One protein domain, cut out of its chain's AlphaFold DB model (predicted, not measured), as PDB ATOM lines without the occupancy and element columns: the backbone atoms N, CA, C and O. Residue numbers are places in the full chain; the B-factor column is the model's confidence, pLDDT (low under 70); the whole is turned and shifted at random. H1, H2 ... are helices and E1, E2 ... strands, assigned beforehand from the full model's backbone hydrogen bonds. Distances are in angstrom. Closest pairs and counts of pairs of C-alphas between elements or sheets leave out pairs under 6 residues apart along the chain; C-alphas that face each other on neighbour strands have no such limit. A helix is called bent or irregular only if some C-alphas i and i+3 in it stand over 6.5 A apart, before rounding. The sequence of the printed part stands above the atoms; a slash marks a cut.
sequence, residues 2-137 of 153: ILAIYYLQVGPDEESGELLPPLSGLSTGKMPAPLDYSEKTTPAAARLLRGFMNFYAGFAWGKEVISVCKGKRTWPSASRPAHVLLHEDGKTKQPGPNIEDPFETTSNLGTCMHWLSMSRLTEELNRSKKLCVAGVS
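AT A GLANCE: This is residues 2 to 137 of the 153 residues of the protein "PAP-associated domain-containing protein" of Symbiodinium microadriaticum (UniProt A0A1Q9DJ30). With little regular structure, long loops make a flat slab round H1, with H2 packed on H4 at one margin and antiparallel hairpin E1 E2 near one end. Named elements H1 H2 E1 E2 H3 H4, mostly helix, hold 52 of 136 printed residues. It is compact, radius of gyration of the C-alphas 16.4 A, spanning 54 by 44 by 19 A.

HOW THE PARTS SIT: In hairpin E1, residues 84 to 86, and E2, residues 93 to 95, N 85 and O 94 are 2.8 A apart. H4, residues 115 to 134, touches H2, residues 45 to 57, at a steep tilt of 46 degrees, C-alphas 125 and 57 closest, 4.9 A. Residues 52 to 55 of H2 only just touch H1, residues 2 to 10, with 3 C-alpha pairs within 8 A. Every O i to N i+4 pair in these helices is within hydrogen-bond range.

IN THESE COORDINATES: H1 begins at (42.335, -33.066, -1.290); H4, 28.9 A long, ends at (31.548, -22.171, 21.115). H3, residues 109 to 112, is only just irregular, 6.8 A long.

THE WHOLE: The printed part has no cut; residues 37 to 41 are under pLDDT 70.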
ATOM      1  N   ILE A   2      42.809 -33.967  -0.207       95.62
ATOM      2  CA  ILE A   2      42.335 -33.066  -1.290       95.62
ATOM      3  C   ILE A   2      41.495 -31.877  -0.789       95.62
ATOM      4  O   ILE A   2      41.736 -30.747  -1.199       95.62
ATOM      5  N   LEU A   3      40.563 -32.110   0.143       96.50
ATOM      6  CA  LEU A   3      39.735 -31.043   0.722       96.50
ATOM      7  C   LEU A   3      40.569 -29.951   1.412       96.50
ATOM      8  O   LEU A   3      40.330 -28.765   1.224       96.50
ATOM      9  N   ALA A   4      41.580 -30.344   2.191       96.44
ATOM     10  CA  ALA A   4      42.434 -29.388   2.889       96.44
ATOM     11  C   ALA A   4      43.254 -28.549   1.899       96.44
ATOM     12  O   ALA A   4      43.332 -27.336   2.052       96.44
ATOM     13  N   ILE A   5      43.798 -29.181   0.851       95.81
ATOM     14  CA  ILE A   5      44.526 -28.478  -0.214       95.81
ATOM     15  C   ILE A   5      43.608 -27.453  -0.884       95.81
ATOM     16  O   ILE A   5      43.960 -26.283  -0.961       95.81
ATOM     17  N   TYR A   6      42.416 -27.875  -1.309       96.81
ATOM     18  CA  TYR A   6      41.466 -26.986  -1.972       96.81
ATOM     19  C   TYR A   6      41.044 -25.813  -1.082       96.81
ATOM     20  O   TYR A   6      41.029 -24.681  -1.549       96.81
ATOM     21  N   TYR A   7      40.757 -26.060   0.200       96.25
ATOM     22  CA  TYR A   7      40.440 -25.006   1.166       96.25
ATOM     23  C   TYR A   7      41.550 -23.947   1.264       96.25
ATOM     24  O   TYR A   7      41.272 -22.751   1.252       96.25
ATOM     25  N   LEU A   8      42.811 -24.380   1.306       94.62
ATOM     26  CA  LEU A   8      43.957 -23.471   1.355       94.62
ATOM     27  C   LEU A   8      44.189 -22.735   0.024       94.62
ATOM     28  O   LEU A   8      44.725 -21.631   0.036       94.62
ATOM     29  N   GLN A   9      43.779 -23.316  -1.106       93.56
ATOM     30  CA  GLN A   9      43.863 -22.676  -2.423       93.56
ATOM     31  C   GLN A   9      42.797 -21.603  -2.626       93.56
ATOM     32  O   GLN A   9      43.115 -20.535  -3.122       93.56
ATOM     33  N   VAL A  10      41.547 -21.850  -2.215       92.94
ATOM     34  CA  VAL A  10      40.461 -20.862  -2.379       92.94
ATOM     35  C   VAL A  10      40.550 -19.686  -1.403       92.94
ATOM     36  O   VAL A  10      39.813 -18.715  -1.556       92.94
ATOM     37  N   GLY A  11      41.441 -19.784  -0.415       86.38
ATOM     38  CA  GLY A  11      41.666 -18.785   0.620       86.38
ATOM     39  C   GLY A  11      40.824 -19.051   1.875       86.38
ATOM     40  O   GLY A  11      39.594 -19.107   1.790       86.38
ATOM     41  N   PRO A  12      41.451 -19.213   3.058       77.38
ATOM     42  CA  PRO A  12      40.739 -19.501   4.296       77.38
ATOM     43  C   PRO A  12      39.942 -18.296   4.817       77.38
ATOM     44  O   PRO A  12      38.918 -18.496   5.471       77.38
ATOM     45  N   ASP A  13      40.412 -17.076   4.540       77.50
ATOM     46  CA  ASP A  13      39.789 -15.795   4.870       77.50
ATOM     47  C   ASP A  13      40.359 -14.658   3.991       77.50
ATOM     48  O   ASP A  13      41.350 -14.844   3.280       77.50
ATOM     49  N   GLU A  14      39.714 -13.484   4.019       74.38
ATOM     50  CA  GLU A  14      40.114 -12.305   3.228       74.38
ATOM     51  C   GLU A  14      41.504 -11.767   3.608       74.38
ATOM     52  O   GLU A  14      42.200 -11.208   2.764       74.38
ATOM     53  N   GLU A  15      41.915 -11.956   4.864       76.88
ATOM     54  CA  GLU A  15      43.179 -11.453   5.412       76.88
ATOM     55  C   GLU A  15      44.379 -12.269   4.907       76.88
ATOM     56  O   GLU A  15      45.404 -11.719   4.506       76.88
ATOM     57  N   SER A  16      44.237 -13.591   4.882       78.00
ATOM     58  CA  SER A  16      45.289 -14.518   4.460       78.00
ATOM     59  C   SER A  16      45.313 -14.692   2.942       78.00
ATOM     60  O   SER A  16      46.375 -14.880   2.348       78.00
ATOM     61  N   GLY A  17      44.145 -14.625   2.296       84.25
ATOM     62  CA  GLY A  17      43.990 -14.948   0.879       84.25
ATOM     63  C   GLY A  17      44.451 -16.372   0.547       84.25
ATOM     64  O   GLY A  17      44.513 -17.244   1.406       84.25
ATOM     65  N   GLU A  18      44.771 -16.634  -0.717       88.44
ATOM     66  CA  GLU A  18      45.221 -17.955  -1.177       88.44
ATOM     67  C   GLU A  18      46.571 -18.338  -0.538       88.44
ATOM     68  O   GLU A  18      47.545 -17.587  -0.625       88.44
ATOM     69  N   LEU A  19      46.634 -19.509   0.107       89.88
ATOM     70  CA  LEU A  19      47.834 -20.015   0.794       89.88
ATOM     71  C   LEU A  19      48.585 -21.083  -0.011       89.88
ATOM     72  O   LEU A  19      49.766 -21.332   0.244       89.88
ATOM     73  N   LEU A  20      47.912 -21.721  -0.971       89.94
ATOM     74  CA  LEU A  20      48.500 -22.700  -1.883       89.94
ATOM     75  C   LEU A  20      48.172 -22.340  -3.337       89.94
ATOM     76  O   LEU A  20      47.035 -21.964  -3.618       89.94
ATOM     77  N   PRO A  21      49.121 -22.488  -4.278       90.12
ATOM     78  CA  PRO A  21      48.829 -22.284  -5.688       90.12
ATOM     79  C   PRO A  21      47.960 -23.427  -6.241       90.12
ATOM     80  O   PRO A  21      48.000 -24.555  -5.726       90.12
ATOM     81  N   PRO A  22      47.213 -23.189  -7.334       91.56
ATOM     82  CA  PRO A  22      46.597 -24.251  -8.115       91.56
ATOM     83  C   PRO A  22      47.624 -25.281  -8.588       91.56
ATOM     84  O   PRO A  22      48.738 -24.953  -8.992       91.56
ATOM     85  N   LEU A  23      47.217 -26.543  -8.615       89.06
ATOM     86  CA  LEU A  23      48.045 -27.676  -9.021       89.06
ATOM     87  C   LEU A  23      47.959 -27.961 -10.531       89.06
ATOM     88  O   LEU A  23      48.066 -29.105 -10.967       89.06
ATOM     89  N   SER A  24      47.775 -26.918 -11.344       78.88
ATOM     90  CA  SER A  24      47.491 -26.965 -12.789       78.88
ATOM     91  C   SER A  24      48.589 -27.596 -13.666       78.88
ATOM     92  O   SER A  24      48.426 -27.675 -14.880       78.88
ATOM     93  N   GLY A  25      49.679 -28.087 -13.068       70.50
ATOM     94  CA  GLY A  25      50.783 -28.774 -13.739       70.50
ATOM     95  C   GLY A  25      51.002 -30.236 -13.337       70.50
ATOM     96  O   GLY A  25      51.822 -30.888 -13.988       70.50
ATOM     97  N   LEU A  26      50.287 -30.779 -12.338       70.50
ATOM     98  CA  LEU A  26      50.595 -32.109 -11.781       70.50
ATOM     99  C   LEU A  26      50.495 -33.242 -12.808       70.50
ATOM    100  O   LEU A  26      51.388 -34.081 -12.871       70.50
ATOM    101  N   SER A  27      49.473 -33.226 -13.666       66.25
ATOM    102  CA  SER A  27      49.312 -34.217 -14.740       66.25
ATOM    103  C   SER A  27      50.398 -34.133 -15.820       66.25
ATOM    104  O   SER A  27      50.612 -35.087 -16.561       66.25
ATOM    105  N   THR A  28      51.105 -33.004 -15.905       71.00
ATOM    106  CA  THR A  28      52.168 -32.750 -16.895       71.00
ATOM    107  C   THR A  28      53.574 -32.750 -16.288       71.00
ATOM    108  O   THR A  28      54.537 -32.452 -16.992       71.00
ATOM    109  N   GLY A  29      53.707 -33.035 -14.984       68.81
ATOM    110  CA  GLY A  29      54.979 -32.981 -14.256       68.81
ATOM    111  C   GLY A  29      55.573 -31.573 -14.116       68.81
ATOM    112  O   GLY A  29      56.734 -31.430 -13.735       68.81
ATOM    113  N   LYS A  30      54.809 -30.521 -14.433       75.81
ATOM    114  CA  LYS A  30      55.259 -29.133 -14.303       75.81
ATOM    115  C   LYS A  30      55.011 -28.639 -12.884       75.81
ATOM    116  O   LYS A  30      53.904 -28.759 -12.361       75.81
ATOM    117  N   MET A  31      56.039 -28.040 -12.291       71.69
ATOM    118  CA  MET A  31      55.910 -27.332 -11.021       71.69
ATOM    119  C   MET A  31      54.933 -26.156 -11.185       71.69
ATOM    120  O   MET A  31      55.035 -25.427 -12.178       71.69
ATOM    121  N   PRO A  32      53.985 -25.960 -10.252       69.19
ATOM    122  CA  PRO A  32      53.132 -24.781 -10.257       69.19
ATOM    123  C   PRO A  32      53.969 -23.516 -10.040       69.19
ATOM    124  O   PRO A  32      55.025 -23.555  -9.403       69.19
ATOM    125  N   ALA A  33      53.497 -22.389 -10.579       71.25
ATOM    126  CA  ALA A  33      54.124 -21.103 -10.312       71.25
ATOM    127  C   ALA A  33      54.070 -20.819  -8.797       71.25
ATOM    128  O   ALA A  33      53.016 -21.031  -8.188       71.25
ATOM    129  N   PRO A  34      55.180 -20.379  -8.177       68.94
ATOM    130  CA  PRO A  34      55.168 -20.019  -6.768       68.94
ATOM    131  C   PRO A  34      54.196 -18.861  -6.536       68.94
ATOM    132  O   PRO A  34      54.117 -17.939  -7.348       68.94
ATOM    133  N   LEU A  35      53.461 -18.915  -5.423       71.44
ATOM    134  CA  LEU A  35      52.714 -17.753  -4.957       71.44
ATOM    135  C   LEU A  35      53.697 -16.650  -4.562       71.44
ATOM    136  O   LEU A  35      54.780 -16.928  -4.040       71.44
ATOM    137  N   ASP A  36      53.302 -15.399  -4.788       72.19
ATOM    138  CA  ASP A  36      54.000 -14.259  -4.209       72.19
ATOM    139  C   ASP A  36      53.710 -14.232  -2.701       72.19
ATOM    140  O   ASP A  36      52.666 -13.760  -2.247       72.19
ATOM    141  N   TYR A  37      54.613 -14.833  -1.923       63.53
ATOM    142  CA  TYR A  37      54.521 -14.939  -0.466       63.53
ATOM    143  C   TYR A  37      54.851 -13.622   0.263       63.53
ATOM    144  O   TYR A  37      55.038 -13.651   1.479       63.53
ATOM    145  N   SER A  38      54.932 -12.482  -0.441       56.31
ATOM    146  CA  SER A  38      55.206 -11.157   0.131       56.31
ATOM    147  C   SER A  38      54.419 -10.909   1.430       56.31
ATOM    148  O   SER A  38      53.205 -10.733   1.398       56.31
ATOM    149  N   GLU A  39      55.130 -10.922   2.564       56.78
ATOM    150  CA  GLU A  39      54.721 -10.524   3.929       56.78
ATOM    151  C   GLU A  39      53.348 -10.993   4.458       56.78
ATOM    152  O   GLU A  39      52.829 -10.435   5.426       56.78
ATOM    153  N   LYS A  40      52.741 -12.049   3.906       63.47
ATOM    154  CA  LYS A  40      51.481 -12.571   4.456       63.47
ATOM    155  C   LYS A  40      51.741 -13.421   5.696       63.47
ATOM    156  O   LYS A  40      52.350 -14.490   5.626       63.47
ATOM    157  N   THR A  41      51.242 -12.970   6.845       69.06
ATOM    158  CA  THR A  41      51.255 -13.743   8.091       69.06
ATOM    159  C   THR A  41      50.514 -15.060   7.897       69.06
ATOM    160  O   THR A  41      49.313 -15.077   7.637       69.06
ATOM    161  N   THR A  42      51.221 -16.182   8.041       77.19
ATOM    162  CA  THR A  42      50.582 -17.501   8.002       77.19
ATOM    163  C   THR A  42      49.670 -17.647   9.223       77.19
ATOM    164  O   THR A  42      50.149 -17.494  10.352       77.19
ATOM    165  N   PRO A  43      48.374 -17.954   9.047       85.62
ATOM    166  CA  PRO A  43      47.469 -18.110  10.176       85.62
ATOM    167  C   PRO A  43      47.888 -19.264  11.080       85.62
ATOM    168  O   PRO A  43      48.383 -20.295  10.622       85.62
ATOM    169  N   ALA A  44      47.611 -19.130  12.376       90.94
ATOM    170  CA  ALA A  44      47.787 -20.231  13.312       90.94
ATOM    171  C   ALA A  44      46.974 -21.461  12.869       90.94
ATOM    172  O   ALA A  44      45.823 -21.337  12.440       90.94
ATOM    173  N   ALA A  45      47.530 -22.661  13.055       91.56
ATOM    174  CA  ALA A  45      46.884 -23.915  12.653       91.56
ATOM    175  C   ALA A  45      45.463 -24.075  13.228       91.56
ATOM    176  O   ALA A  45      44.560 -24.540  12.537       91.56
ATOM    177  N   ALA A  46      45.233 -23.617  14.463       91.31
ATOM    178  CA  ALA A  46      43.909 -23.625  15.079       91.31
ATOM    179  C   ALA A  46      42.886 -22.754  14.320       91.31
ATOM    180  O   ALA A  46      41.723 -23.140  14.206       91.31
ATOM    181  N   ARG A  47      43.305 -21.603  13.769       91.06
ATOM    182  CA  ARG A  47      42.448 -20.729  12.947       91.06
ATOM    183  C   ARG A  47      42.119 -21.400  11.614       91.06
ATOM    184  O   ARG A  47      40.950 -21.431  11.243       91.06
ATOM    185  N   LEU A  48      43.108 -22.022  10.965       93.56
ATOM    186  CA  LEU A  48      42.897 -22.793   9.730       93.56
ATOM    187  C   LEU A  48      41.946 -23.973   9.943       93.56
ATOM    188  O   LEU A  48      41.062 -24.197   9.127       93.56
ATOM    189  N   LEU A  49      42.080 -24.702  11.054       93.88
ATOM    190  CA  LEU A  49      41.191 -25.817  11.377       93.88
ATOM    191  C   LEU A  49      39.744 -25.345  11.583       93.88
ATOM    192  O   LEU A  49      38.824 -25.918  11.002       93.88
ATOM    193  N   ARG A  50      39.530 -24.278  12.368       93.31
ATOM    194  CA  ARG A  50      38.187 -23.701  12.574       93.31
ATOM    195  C   ARG A  50      37.587 -23.217  11.256       93.31
ATOM    196  O   ARG A  50      36.418 -23.488  10.974       93.31
ATOM    197  N   GLY A  51      38.390 -22.534  10.445       93.88
ATOM    198  CA  GLY A  51      37.982 -22.053   9.133       93.88
ATOM    199  C   GLY A  51      37.637 -23.194   8.171       93.88
ATOM    200  O   GLY A  51      36.599 -23.127   7.523       93.88
ATOM    201  N   PHE A  52      38.415 -24.279   8.157       95.38
ATOM    202  CA  PHE A  52      38.147 -25.480   7.360       95.38
ATOM    203  C   PHE A  52      36.785 -26.096   7.705       95.38
ATOM    204  O   PHE A  52      35.976 -26.353   6.810       95.38
ATOM    205  N   MET A  53      36.492 -26.278   9.000       95.56
ATOM    206  CA  MET A  53      35.203 -26.823   9.443       95.56
ATOM    207  C   MET A  53      34.043 -25.904   9.055       95.56
ATOM    208  O   MET A  53      33.026 -26.367   8.542       95.56
ATOM    209  N   ASN A  54      34.196 -24.591   9.253       94.75
ATOM    210  CA  ASN A  54      33.167 -23.618   8.893       94.75
ATOM    211  C   ASN A  54      32.931 -23.545   7.374       94.75
ATOM    212  O   ASN A  54      31.780 -23.490   6.939       94.75
ATOM    213  N   PHE A  55      34.005 -23.579   6.580       95.50
ATOM    214  CA  PHE A  55      33.956 -23.570   5.120       95.50
ATOM    215  C   PHE A  55      33.154 -24.761   4.598       95.50
ATOM    216  O   PHE A  55      32.193 -24.572   3.854       95.50
ATOM    217  N   TYR A  56      33.483 -25.979   5.040       96.56
ATOM    218  CA  TYR A  56      32.817 -27.186   4.551       96.56
ATOM    219  C   TYR A  56      31.413 -27.404   5.119       96.56
ATOM    220  O   TYR A  56      30.563 -27.963   4.425       96.56
ATOM    221  N   ALA A  57      31.119 -26.900   6.319       96.25
ATOM    222  CA  ALA A  57      29.751 -26.869   6.840       96.25
ATOM    223  C   ALA A  57      28.818 -25.975   5.997       96.25
ATOM    224  O   ALA A  57      27.624 -26.250   5.909       96.25
ATOM    225  N   GLY A  58      29.350 -24.911   5.383       94.31
ATOM    226  CA  GLY A  58      28.615 -24.019   4.477       94.31
ATOM    227  C   GLY A  58      28.810 -24.313   2.986       94.31
ATOM    228  O   GLY A  58      28.290 -23.571   2.152       94.31
ATOM    229  N   PHE A  59      29.575 -25.346   2.633       95.25
ATOM    230  CA  PHE A  59      29.911 -25.653   1.246       95.25
ATOM    231  C   PHE A  59      28.679 -26.150   0.490       95.25
ATOM    232  O   PHE A  59      27.921 -26.985   0.991       95.25
ATOM    233  N   ALA A  60      28.460 -25.650  -0.729       94.06
ATOM    234  CA  ALA A  60      27.286 -26.008  -1.515       94.06
ATOM    235  C   ALA A  60      27.498 -27.363  -2.208       94.06
ATOM    236  O   ALA A  60      27.715 -27.444  -3.422       94.06
ATOM    237  N   TRP A  61      27.437 -28.440  -1.420       93.94
ATOM    238  CA  TRP A  61      27.579 -29.815  -1.894       93.94
ATOM    239  C   TRP A  61      26.673 -30.086  -3.105       93.94
ATOM    240  O   TRP A  61      25.504 -29.699  -3.143       93.94
ATOM    241  N   GLY A  62      27.256 -30.682  -4.147       91.12
ATOM    242  CA  GLY A  62      26.609 -30.933  -5.438       91.12
ATOM    243  C   GLY A  62      26.496 -29.736  -6.388       91.12
ATOM    244  O   GLY A  62      26.347 -29.951  -7.590       91.12
ATOM    245  N   LYS A  63      26.611 -28.492  -5.903       93.19
ATOM    246  CA  LYS A  63      26.632 -27.272  -6.739       93.19
ATOM    247  C   LYS A  63      28.034 -26.750  -7.005       93.19
ATOM    248  O   LYS A  63      28.227 -26.004  -7.957       93.19
ATOM    249  N   GLU A  64      28.992 -27.125  -6.174       95.12
ATOM    250  CA  GLU A  64      30.394 -26.770  -6.341       95.12
ATOM    251  C   GLU A  64      31.246 -27.988  -6.687       95.12
ATOM    252  O   GLU A  64      30.917 -29.127  -6.339       95.12
ATOM    253  N   VAL A  65      32.355 -27.718  -7.373       95.31
ATOM    254  CA  VAL A  65      33.377 -28.698  -7.737       95.31
ATOM    255  C   VAL A  65      34.667 -28.368  -7.003       95.31
ATOM    256  O   VAL A  65      35.223 -27.280  -7.151       95.31
ATOM    257  N   ILE A  66      35.161 -29.346  -6.251       96.25
ATOM    258  CA  ILE A  66      36.471 -29.309  -5.610       96.25
ATOM    259  C   ILE A  66      37.491 -29.766  -6.648       96.25
ATOM    260  O   ILE A  66      37.510 -30.931  -7.037       96.25
ATOM    261  N   SER A  67      38.320 -28.837  -7.114       95.06
ATOM    262  CA  SER A  67      39.382 -29.097  -8.087       95.06
ATOM    263  C   SER A  67      40.657 -28.422  -7.618       95.06
ATOM    264  O   SER A  67      40.780 -27.195  -7.675       95.06
ATOM    265  N   VAL A  68      41.618 -29.228  -7.172       94.94
ATOM    266  CA  VAL A  68      42.915 -28.703  -6.727       94.94
ATOM    267  C   VAL A  68      43.784 -28.241  -7.894       94.94
ATOM    268  O   VAL A  68      44.650 -27.388  -7.719       94.94
ATOM    269  N   CYS A  69      43.522 -28.744  -9.103       91.88
ATOM    270  CA  CYS A  69      44.172 -28.284 -10.327       91.88
ATOM    271  C   CYS A  69      43.744 -26.862 -10.698       91.88
ATOM    272  O   CYS A  69      44.556 -26.087 -11.194       91.88
ATOM    273  N   LYS A  70      42.481 -26.499 -10.443       92.00
ATOM    274  CA  LYS A  70      41.972 -25.143 -10.689       92.00
ATOM    275  C   LYS A  70      42.190 -24.197  -9.511       92.00
ATOM    276  O   LYS A  70      42.321 -23.004  -9.755       92.00
ATOM    277  N   GLY A  71      42.174 -24.711  -8.279       92.69
ATOM    278  CA  GLY A  71      42.405 -23.943  -7.052       92.69
ATOM    279  C   GLY A  71      41.405 -22.811  -6.801       92.69
ATOM    280  O   GLY A  71      41.720 -21.865  -6.101       92.69
ATOM    281  N   LYS A  72      40.206 -22.874  -7.392       92.81
ATOM    282  CA  LYS A  72      39.178 -21.829  -7.289       92.81
ATOM    283  C   LYS A  72      37.780 -22.429  -7.256       92.81
ATOM    284  O   LYS A  72      37.568 -23.526  -7.784       92.81
ATOM    285  N   ARG A  73      36.815 -21.680  -6.717       93.19
ATOM    286  CA  ARG A  73      35.402 -22.088  -6.710       93.19
ATOM    287  C   ARG A  73      34.880 -22.199  -8.136       93.19
ATOM    288  O   ARG A  73      34.960 -21.258  -8.923       93.19
ATOM    289  N   THR A  74      34.383 -23.382  -8.477       93.31
ATOM    290  CA  THR A  74      33.792 -23.673  -9.785       93.31
ATOM    291  C   THR A  74      32.527 -24.501  -9.629       93.31
ATOM    292  O   THR A  74      32.292 -25.099  -8.579       93.31
ATOM    293  N   TRP A  75      31.720 -24.537 -10.686       94.00
ATOM    294  CA  TRP A  75      30.427 -25.214 -10.722       94.00
ATOM    295  C   TRP A  75      30.454 -26.396 -11.703       94.00
ATOM    296  O   TRP A  75      31.279 -26.395 -12.628       94.00
ATOM    297  N   PRO A  76      29.564 -27.391 -11.529       91.00
ATOM    298  CA  PRO A  76      29.309 -28.420 -12.527       91.00
ATOM    299  C   PRO A  76      29.030 -27.811 -13.906       91.00
ATOM    300  O   PRO A  76      28.417 -26.751 -14.030       91.00
ATOM    301  N   SER A  77      29.476 -28.499 -14.950       88.06
ATOM    302  CA  SER A  77      29.318 -28.099 -16.351       88.06
ATOM    303  C   SER A  77      28.758 -29.261 -17.165       88.06
ATOM    304  O   SER A  77      28.684 -30.382 -16.677       88.06
ATOM    305  N   ALA A  78      28.407 -29.045 -18.435       82.75
ATOM    306  CA  ALA A  78      27.936 -30.140 -19.294       82.75
ATOM    307  C   ALA A  78      28.937 -31.316 -19.371       82.75
ATOM    308  O   ALA A  78      28.542 -32.473 -19.369       82.75
ATOM    309  N   SER A  79      30.240 -31.016 -19.367       80.88
ATOM    310  CA  SER A  79      31.323 -32.011 -19.327       80.88
ATOM    311  C   SER A  79      31.561 -32.646 -17.952       80.88
ATOM    312  O   SER A  79      32.306 -33.616 -17.853       80.88
ATOM    313  N   ARG A  80      30.970 -32.091 -16.891       78.19
ATOM    314  CA  ARG A  80      31.096 -32.540 -15.500       78.19
ATOM    315  C   ARG A  80      29.753 -32.372 -14.797       78.19
ATOM    316  O   ARG A  80      29.554 -31.365 -14.107       78.19
ATOM    317  N   PRO A  81      28.818 -33.304 -15.029       86.81
ATOM    318  CA  PRO A  81      27.492 -33.226 -14.445       86.81
ATOM    319  C   PRO A  81      27.572 -33.311 -12.922       86.81
ATOM    320  O   PRO A  81      28.491 -33.909 -12.361       86.81
ATOM    321  N   ALA A  82      26.593 -32.707 -12.252       92.00
ATOM    322  CA  ALA A  82      26.490 -32.787 -10.805       92.00
ATOM    323  C   ALA A  82      26.321 -34.247 -10.360       92.00
ATOM    324  O   ALA A  82      25.466 -34.969 -10.876       92.00
ATOM    325  N   HIS A  83      27.115 -34.667  -9.380       94.00
ATOM    326  CA  HIS A  83      26.978 -35.971  -8.755       94.00
ATOM    327  C   HIS A  83      25.686 -36.049  -7.930       94.00
ATOM    328  O   HIS A  83      25.384 -35.156  -7.133       94.00
ATOM    329  N   VAL A  84      24.922 -37.125  -8.121       94.31
ATOM    330  CA  VAL A  84      23.653 -37.378  -7.434       94.31
ATOM    331  C   VAL A  84      23.719 -38.741  -6.762       94.31
ATOM    332  O   VAL A  84      23.983 -39.744  -7.418       94.31
ATOM    333  N   LEU A  85      23.441 -38.763  -5.463       95.62
ATOM    334  CA  LEU A  85      23.322 -39.972  -4.660       95.62
ATOM    335  C   LEU A  85      21.863 -40.426  -4.647       95.62
ATOM    336  O   LEU A  85      20.953 -39.603  -4.512       95.62
ATOM    337  N   LEU A  86      21.649 -41.733  -4.767       94.94
ATOM    338  CA  LEU A  86      20.336 -42.358  -4.638       94.94
ATOM    339  C   LEU A  86      20.158 -42.906  -3.223       94.94
ATOM    340  O   LEU A  86      21.099 -43.450  -2.644       94.94
ATOM    341  N   HIS A  87      18.954 -42.755  -2.685       94.44
ATOM    342  CA  HIS A  87      18.538 -43.426  -1.458       94.44
ATOM    343  C   HIS A  87      18.184 -44.894  -1.729       94.44
ATOM    344  O   HIS A  87      18.067 -45.319  -2.879       94.44
ATOM    345  N   GLU A  88      17.982 -45.668  -0.661       92.25
ATOM    346  CA  GLU A  88      17.606 -47.091  -0.741       92.25
ATOM    347  C   GLU A  88      16.280 -47.329  -1.477       92.25
ATOM    348  O   GLU A  88      16.088 -48.374  -2.088       92.25
ATOM    349  N   ASP A  89      15.387 -46.335  -1.492       92.06
ATOM    350  CA  ASP A  89      14.130 -46.385  -2.243       92.06
ATOM    351  C   ASP A  89      14.317 -46.308  -3.774       92.06
ATOM    352  O   ASP A  89      13.348 -46.449  -4.528       92.06
ATOM    353  N   GLY A  90      15.541 -46.032  -4.244       90.31
ATOM    354  CA  GLY A  90      15.900 -45.844  -5.651       90.31
ATOM    355  C   GLY A  90      15.263 -44.621  -6.323       90.31
ATOM    356  O   GLY A  90      15.456 -44.408  -7.523       90.31
ATOM    357  N   LYS A  91      14.499 -43.810  -5.586       91.94
ATOM    358  CA  LYS A  91      13.700 -42.688  -6.103       91.94
ATOM    359  C   LYS A  91      14.179 -41.360  -5.551       91.94
ATOM    360  O   LYS A  91      14.288 -40.387  -6.302       91.94
ATOM    361  N   THR A  92      14.465 -41.317  -4.257       94.31
ATOM    362  CA  THR A  92      14.931 -40.120  -3.580       94.31
ATOM    363  C   THR A  92      16.378 -39.862  -3.972       94.31
ATOM    364  O   THR A  92      17.248 -40.733  -3.915       94.31
ATOM    365  N   LYS A  93      16.616 -38.636  -4.428       93.62
ATOM    366  CA  LYS A  93      17.905 -38.156  -4.916       93.62
ATOM    367  C   LYS A  93      18.400 -37.073  -3.982       93.62
ATOM    368  O   LYS A  93      17.642 -36.164  -3.650       93.62
ATOM    369  N   GLN A  94      19.682 -37.112  -3.654       93.81
ATOM    370  CA  GLN A  94      20.339 -36.009  -2.969       93.81
ATOM    371  C   GLN A  94      21.662 -35.638  -3.648       93.81
ATOM    372  O   GLN A  94      22.269 -36.477  -4.319       93.81
ATOM    373  N   PRO A  95      22.130 -34.391  -3.505       93.06
ATOM    374  CA  PRO A  95      23.395 -33.984  -4.094       93.06
ATOM    375  C   PRO A  95      24.574 -34.724  -3.449       93.06
ATOM    376  O   PRO A  95      24.673 -34.816  -2.225       93.06
ATOM    377  N   GLY A  96      25.475 -35.241  -4.282       94.88
ATOM    378  CA  GLY A  96      26.742 -35.830  -3.865       94.88
ATOM    379  C   GLY A  96      27.908 -34.854  -4.036       94.88
ATOM    380  O   GLY A  96      27.790 -33.833  -4.721       94.88
ATOM    381  N   PRO A  97      29.070 -35.148  -3.442       95.88
ATOM    382  CA  PRO A  97      30.252 -34.330  -3.639       95.88
ATOM    383  C   PRO A  97      30.819 -34.513  -5.052       95.88
ATOM    384  O   PRO A  97      30.843 -35.622  -5.595       95.88
ATOM    385  N   ASN A  98      31.305 -33.410  -5.622       96.06
ATOM    386  CA  ASN A  98      32.078 -33.391  -6.862       96.06
ATOM    387  C   ASN A  98      33.534 -33.068  -6.506       96.06
ATOM    388  O   ASN A  98      33.871 -31.905  -6.282       96.06
ATOM    389  N   ILE A  99      34.377 -34.093  -6.413       96.25
ATOM    390  CA  ILE A  99      35.794 -33.986  -6.057       96.25
ATOM    391  C   ILE A  99      36.605 -34.520  -7.232       96.25
ATOM    392  O   ILE A  99      36.642 -35.723  -7.461       96.25
ATOM    393  N   GLU A 100      37.231 -33.625  -7.987       95.00
ATOM    394  CA  GLU A 100      38.063 -33.988  -9.135       95.00
ATOM    395  C   GLU A 100      39.351 -34.683  -8.671       95.00
ATOM    396  O   GLU A 100      40.034 -34.193  -7.763       95.00
ATOM    397  N   ASP A 101      39.699 -35.795  -9.317       92.88
ATOM    398  CA  ASP A 101      41.024 -36.391  -9.180       92.88
ATOM    399  C   ASP A 101      42.077 -35.513  -9.899       92.88
ATOM    400  O   ASP A 101      41.907 -35.177 -11.077       92.88
ATOM    401  N   PRO A 102      43.171 -35.111  -9.222       91.00
ATOM    402  CA  PRO A 102      44.190 -34.242  -9.813       91.00
ATOM    403  C   PRO A 102      44.981 -34.869 -10.974       91.00
ATOM    404  O   PRO A 102      45.587 -34.136 -11.758       91.00
ATOM    405  N   PHE A 103      44.998 -36.196 -11.087       89.56
ATOM    406  CA  PHE A 103      45.679 -36.942 -12.143       89.56
ATOM    407  C   PHE A 103      44.710 -37.409 -13.233       89.56
ATOM    408  O   PHE A 103      45.103 -37.497 -14.396       89.56
ATOM    409  N   GLU A 104      43.443 -37.633 -12.882       89.62
ATOM    410  CA  GLU A 104      42.384 -38.035 -13.808       89.62
ATOM    411  C   GLU A 104      41.171 -37.092 -13.714       89.62
ATOM    412  O   GLU A 104      40.195 -37.354 -13.020       89.62
ATOM    413  N   THR A 105      41.179 -35.988 -14.466       83.88
ATOM    414  CA  THR A 105      40.162 -34.918 -14.331       83.88
ATOM    415  C   THR A 105      38.718 -35.329 -14.661       83.88
ATOM    416  O   THR A 105      37.777 -34.569 -14.421       83.88
ATOM    417  N   THR A 106      38.529 -36.503 -15.266       87.44
ATOM    418  CA  THR A 106      37.219 -37.112 -15.543       87.44
ATOM    419  C   THR A 106      36.700 -37.957 -14.380       87.44
ATOM    420  O   THR A 106      35.510 -38.262 -14.342       87.44
ATOM    421  N   SER A 107      37.565 -38.320 -13.433       92.75
ATOM    422  CA  SER A 107      37.229 -39.115 -12.260       92.75
ATOM    423  C   SER A 107      36.739 -38.223 -11.119       92.75
ATOM    424  O   SER A 107      37.329 -37.185 -10.801       92.75
ATOM    425  N   ASN A 108      35.626 -38.629 -10.504       94.56
ATOM    426  CA  ASN A 108      35.090 -37.997  -9.306       94.56
ATOM    427  C   ASN A 108      35.352 -38.899  -8.095       94.56
ATOM    428  O   ASN A 108      34.680 -39.916  -7.912       94.56
ATOM    429  N   LEU A 109      36.264 -38.482  -7.219       95.44
ATOM    430  CA  LEU A 109      36.609 -39.177  -5.975       95.44
ATOM    431  C   LEU A 109      35.441 -39.248  -4.978       95.44
ATOM    432  O   LEU A 109      35.459 -40.057  -4.058       95.44
ATOM    433  N   GLY A 110      34.409 -38.421  -5.161       93.81
ATOM    434  CA  GLY A 110      33.183 -38.450  -4.368       93.81
ATOM    435  C   GLY A 110      32.231 -39.605  -4.699       93.81
ATOM    436  O   GLY A 110      31.256 -39.795  -3.976       93.81
ATOM    437  N   THR A 111      32.480 -40.369  -5.769       93.88
ATOM    438  CA  THR A 111      31.611 -41.479  -6.226       93.88
ATOM    439  C   THR A 111      31.530 -42.653  -5.257       93.88
ATOM    440  O   THR A 111      30.568 -43.411  -5.306       93.88
ATOM    441  N   CYS A 112      32.490 -42.789  -4.341       92.75
ATOM    442  CA  CYS A 112      32.456 -43.814  -3.299       92.75
ATOM    443  C   CYS A 112      31.469 -43.505  -2.162       92.75
ATOM    444  O   CYS A 112      31.233 -44.362  -1.310       92.75
ATOM    445  N   MET A 113      30.911 -42.291  -2.107       93.81
ATOM    446  CA  MET A 113      29.993 -41.908  -1.040       93.81
ATOM    447  C   MET A 113      28.591 -42.462  -1.273       93.81
ATOM    448  O   MET A 113      28.037 -42.386  -2.363       93.81
ATOM    449  N   HIS A 114      27.991 -42.956  -0.194       95.00
ATOM    450  CA  HIS A 114      26.583 -43.327  -0.121       95.00
ATOM    451  C   HIS A 114      25.751 -42.204   0.506       95.00
ATOM    452  O   HIS A 114      26.295 -41.338   1.204       95.00
ATOM    453  N   TRP A 115      24.426 -42.228   0.325       94.88
ATOM    454  CA  TRP A 115      23.570 -41.157   0.829       94.88
ATOM    455  C   TRP A 115      23.703 -40.959   2.347       94.88
ATOM    456  O   TRP A 115      23.875 -39.834   2.816       94.88
ATOM    457  N   LEU A 116      23.753 -42.062   3.099       94.12
ATOM    458  CA  LEU A 116      23.922 -42.045   4.550       94.12
ATOM    459  C   LEU A 116      25.259 -41.410   4.960       94.12
ATOM    460  O   LEU A 116      25.302 -40.571   5.856       94.12
ATOM    461  N   SER A 117      26.346 -41.754   4.259       94.31
ATOM    462  CA  SER A 117      27.673 -41.184   4.530       94.31
ATOM    463  C   SER A 117      27.726 -39.675   4.270       94.31
ATOM    464  O   SER A 117      28.399 -38.950   4.997       94.31
ATOM    465  N   MET A 118      26.966 -39.182   3.286       95.12
ATOM    466  CA  MET A 118      26.862 -37.753   2.986       95.12
ATOM    467  C   MET A 118      26.070 -36.998   4.059       95.12
ATOM    468  O   MET A 118      26.478 -35.912   4.483       95.12
ATOM    469  N   SER A 119      24.976 -37.589   4.548       93.62
ATOM    470  CA  SER A 119      24.209 -37.039   5.671       93.62
ATOM    471  C   SER A 119      25.074 -36.933   6.925       93.62
ATOM    472  O   SER A 119      25.149 -35.864   7.529       93.62
ATOM    473  N   ARG A 120      25.815 -37.999   7.256       93.56
ATOM    474  CA  ARG A 120      26.737 -38.030   8.401       93.56
ATOM    475  C   ARG A 120      27.878 -37.023   8.264       93.56
ATOM    476  O   ARG A 120      28.164 -36.308   9.216       93.56
ATOM    477  N   LEU A 121      28.488 -36.903   7.082       94.75
ATOM    478  CA  LEU A 121      29.510 -35.883   6.817       94.75
ATOM    479  C   LEU A 121      28.971 -34.474   7.104       94.75
ATOM    480  O   LEU A 121      29.627 -33.674   7.768       94.75
ATOM    481  N   THR A 122      27.767 -34.178   6.618       95.00
ATOM    482  CA  THR A 122      27.137 -32.864   6.789       95.00
ATOM    483  C   THR A 122      26.789 -32.594   8.252       95.00
ATOM    484  O   THR A 122      26.991 -31.482   8.743       95.00
ATOM    485  N   GLU A 123      26.291 -33.599   8.969       94.81
ATOM    486  CA  GLU A 123      26.014 -33.524  10.404       94.81
ATOM    487  C   GLU A 123      27.289 -33.223  11.204       94.81
ATOM    488  O   GLU A 123      27.315 -32.260  11.970       94.81
ATOM    489  N   GLU A 124      28.368 -33.970  10.964       95.94
ATOM    490  CA  GLU A 124      29.639 -33.816  11.679       95.94
ATOM    491  C   GLU A 124      30.338 -32.486  11.374       95.94
ATOM    492  O   GLU A 124      30.896 -31.859  12.277       95.94
ATOM    493  N   LEU A 125      30.262 -31.990  10.135       96.25
ATOM    494  CA  LEU A 125      30.758 -30.652   9.791       96.25
ATOM    495  C   LEU A 125      29.972 -29.560  10.525       96.25
ATOM    496  O   LEU A 125      30.560 -28.611  11.048       96.25
ATOM    497  N   ASN A 126      28.649 -29.706  10.629       96.12
ATOM    498  CA  ASN A 126      27.812 -28.771  11.378       96.12
ATOM    499  C   ASN A 126      28.048 -28.856  12.893       96.12
ATOM    500  O   ASN A 126      28.108 -27.812  13.548       96.12
ATOM    501  N   ARG A 127      28.228 -30.059  13.456       95.81
ATOM    502  CA  ARG A 127      28.638 -30.258  14.857       95.81
ATOM    503  C   ARG A 127      29.972 -29.563  15.116       95.81
ATOM    504  O   ARG A 127      30.066 -28.729  16.013       95.81
ATOM    505  N   SER A 128      30.959 -29.822  14.263       95.75
ATOM    506  CA  SER A 128      32.296 -29.232  14.345       95.75
ATOM    507  C   SER A 128      32.254 -27.709  14.264       95.75
ATOM    508  O   SER A 128      32.888 -27.034  15.072       95.75
ATOM    509  N   LYS A 129      31.457 -27.139  13.350       95.69
ATOM    510  CA  LYS A 129      31.240 -25.689  13.256       95.69
ATOM    511  C   LYS A 129      30.667 -25.111  14.552       95.69
ATOM    512  O   LYS A 129      31.191 -24.111  15.037       95.69
ATOM    513  N   LYS A 130      29.624 -25.725  15.125       95.62
ATOM    514  CA  LYS A 130      29.014 -25.269  16.390       95.62
ATOM    515  C   LYS A 130      30.032 -25.264  17.531       95.62
ATOM    516  O   LYS A 130      30.163 -24.259  18.222       95.62
ATOM    517  N   LEU A 131      30.797 -26.344  17.669       95.44
ATOM    518  CA  LEU A 131      31.863 -26.475  18.662       95.44
ATOM    519  C   LEU A 131      32.978 -25.437  18.451       95.44
ATOM    520  O   LEU A 131      33.422 -24.784  19.395       95.44
ATOM    521  N   CYS A 132      33.378 -25.206  17.198       92.94
ATOM    522  CA  CYS A 132      34.363 -24.183  16.855       92.94
ATOM    523  C   CYS A 132      33.891 -22.766  17.218       92.94
ATOM    524  O   CYS A 132      34.712 -21.974  17.680       92.94
ATOM    525  N   VAL A 133      32.604 -22.450  17.032       92.06
ATOM    526  CA  VAL A 133      32.005 -21.163  17.434       92.06
ATOM    527  C   VAL A 133      31.926 -21.040  18.957       92.06
ATOM    528  O   VAL A 133      32.215 -19.977  19.493       92.06
ATOM    529  N   ALA A 134      31.599 -22.128  19.655       93.19
ATOM    530  CA  ALA A 134      31.548 -22.171  21.115       93.19
ATOM    531  C   ALA A 134      32.933 -22.103  21.789       93.19
ATOM    532  O   ALA A 134      33.012 -21.982  23.008       93.19
ATOM    533  N   GLY A 135      34.027 -22.167  21.022       91.94
ATOM    534  CA  GLY A 135      35.377 -22.031  21.567       91.94
ATOM    535  C   GLY A 135      35.859 -23.245  22.362       91.94
ATOM    536  O   GLY A 135      36.807 -23.107  23.129       91.94
ATOM    537  N   VAL A 136      35.250 -24.419  22.159       93.12
ATOM    538  CA  VAL A 136      35.611 -25.649  22.885       93.12
ATOM    539  C   VAL A 136      37.059 -26.074  22.622       93.12
ATOM    540  O   VAL A 136      37.708 -25.624  21.661       93.12
ATOM    541  N   SER A 137      37.566 -26.957  23.478       93.88
ATOM    542  CA  SER A 137      38.900 -27.534  23.350       93.88
ATOM    543  C   SER A 137      39.021 -28.447  22.123       93.88
ATOM    544  O   SER A 137      38.041 -28.976  21.598       93.88
TER     545      SER A 137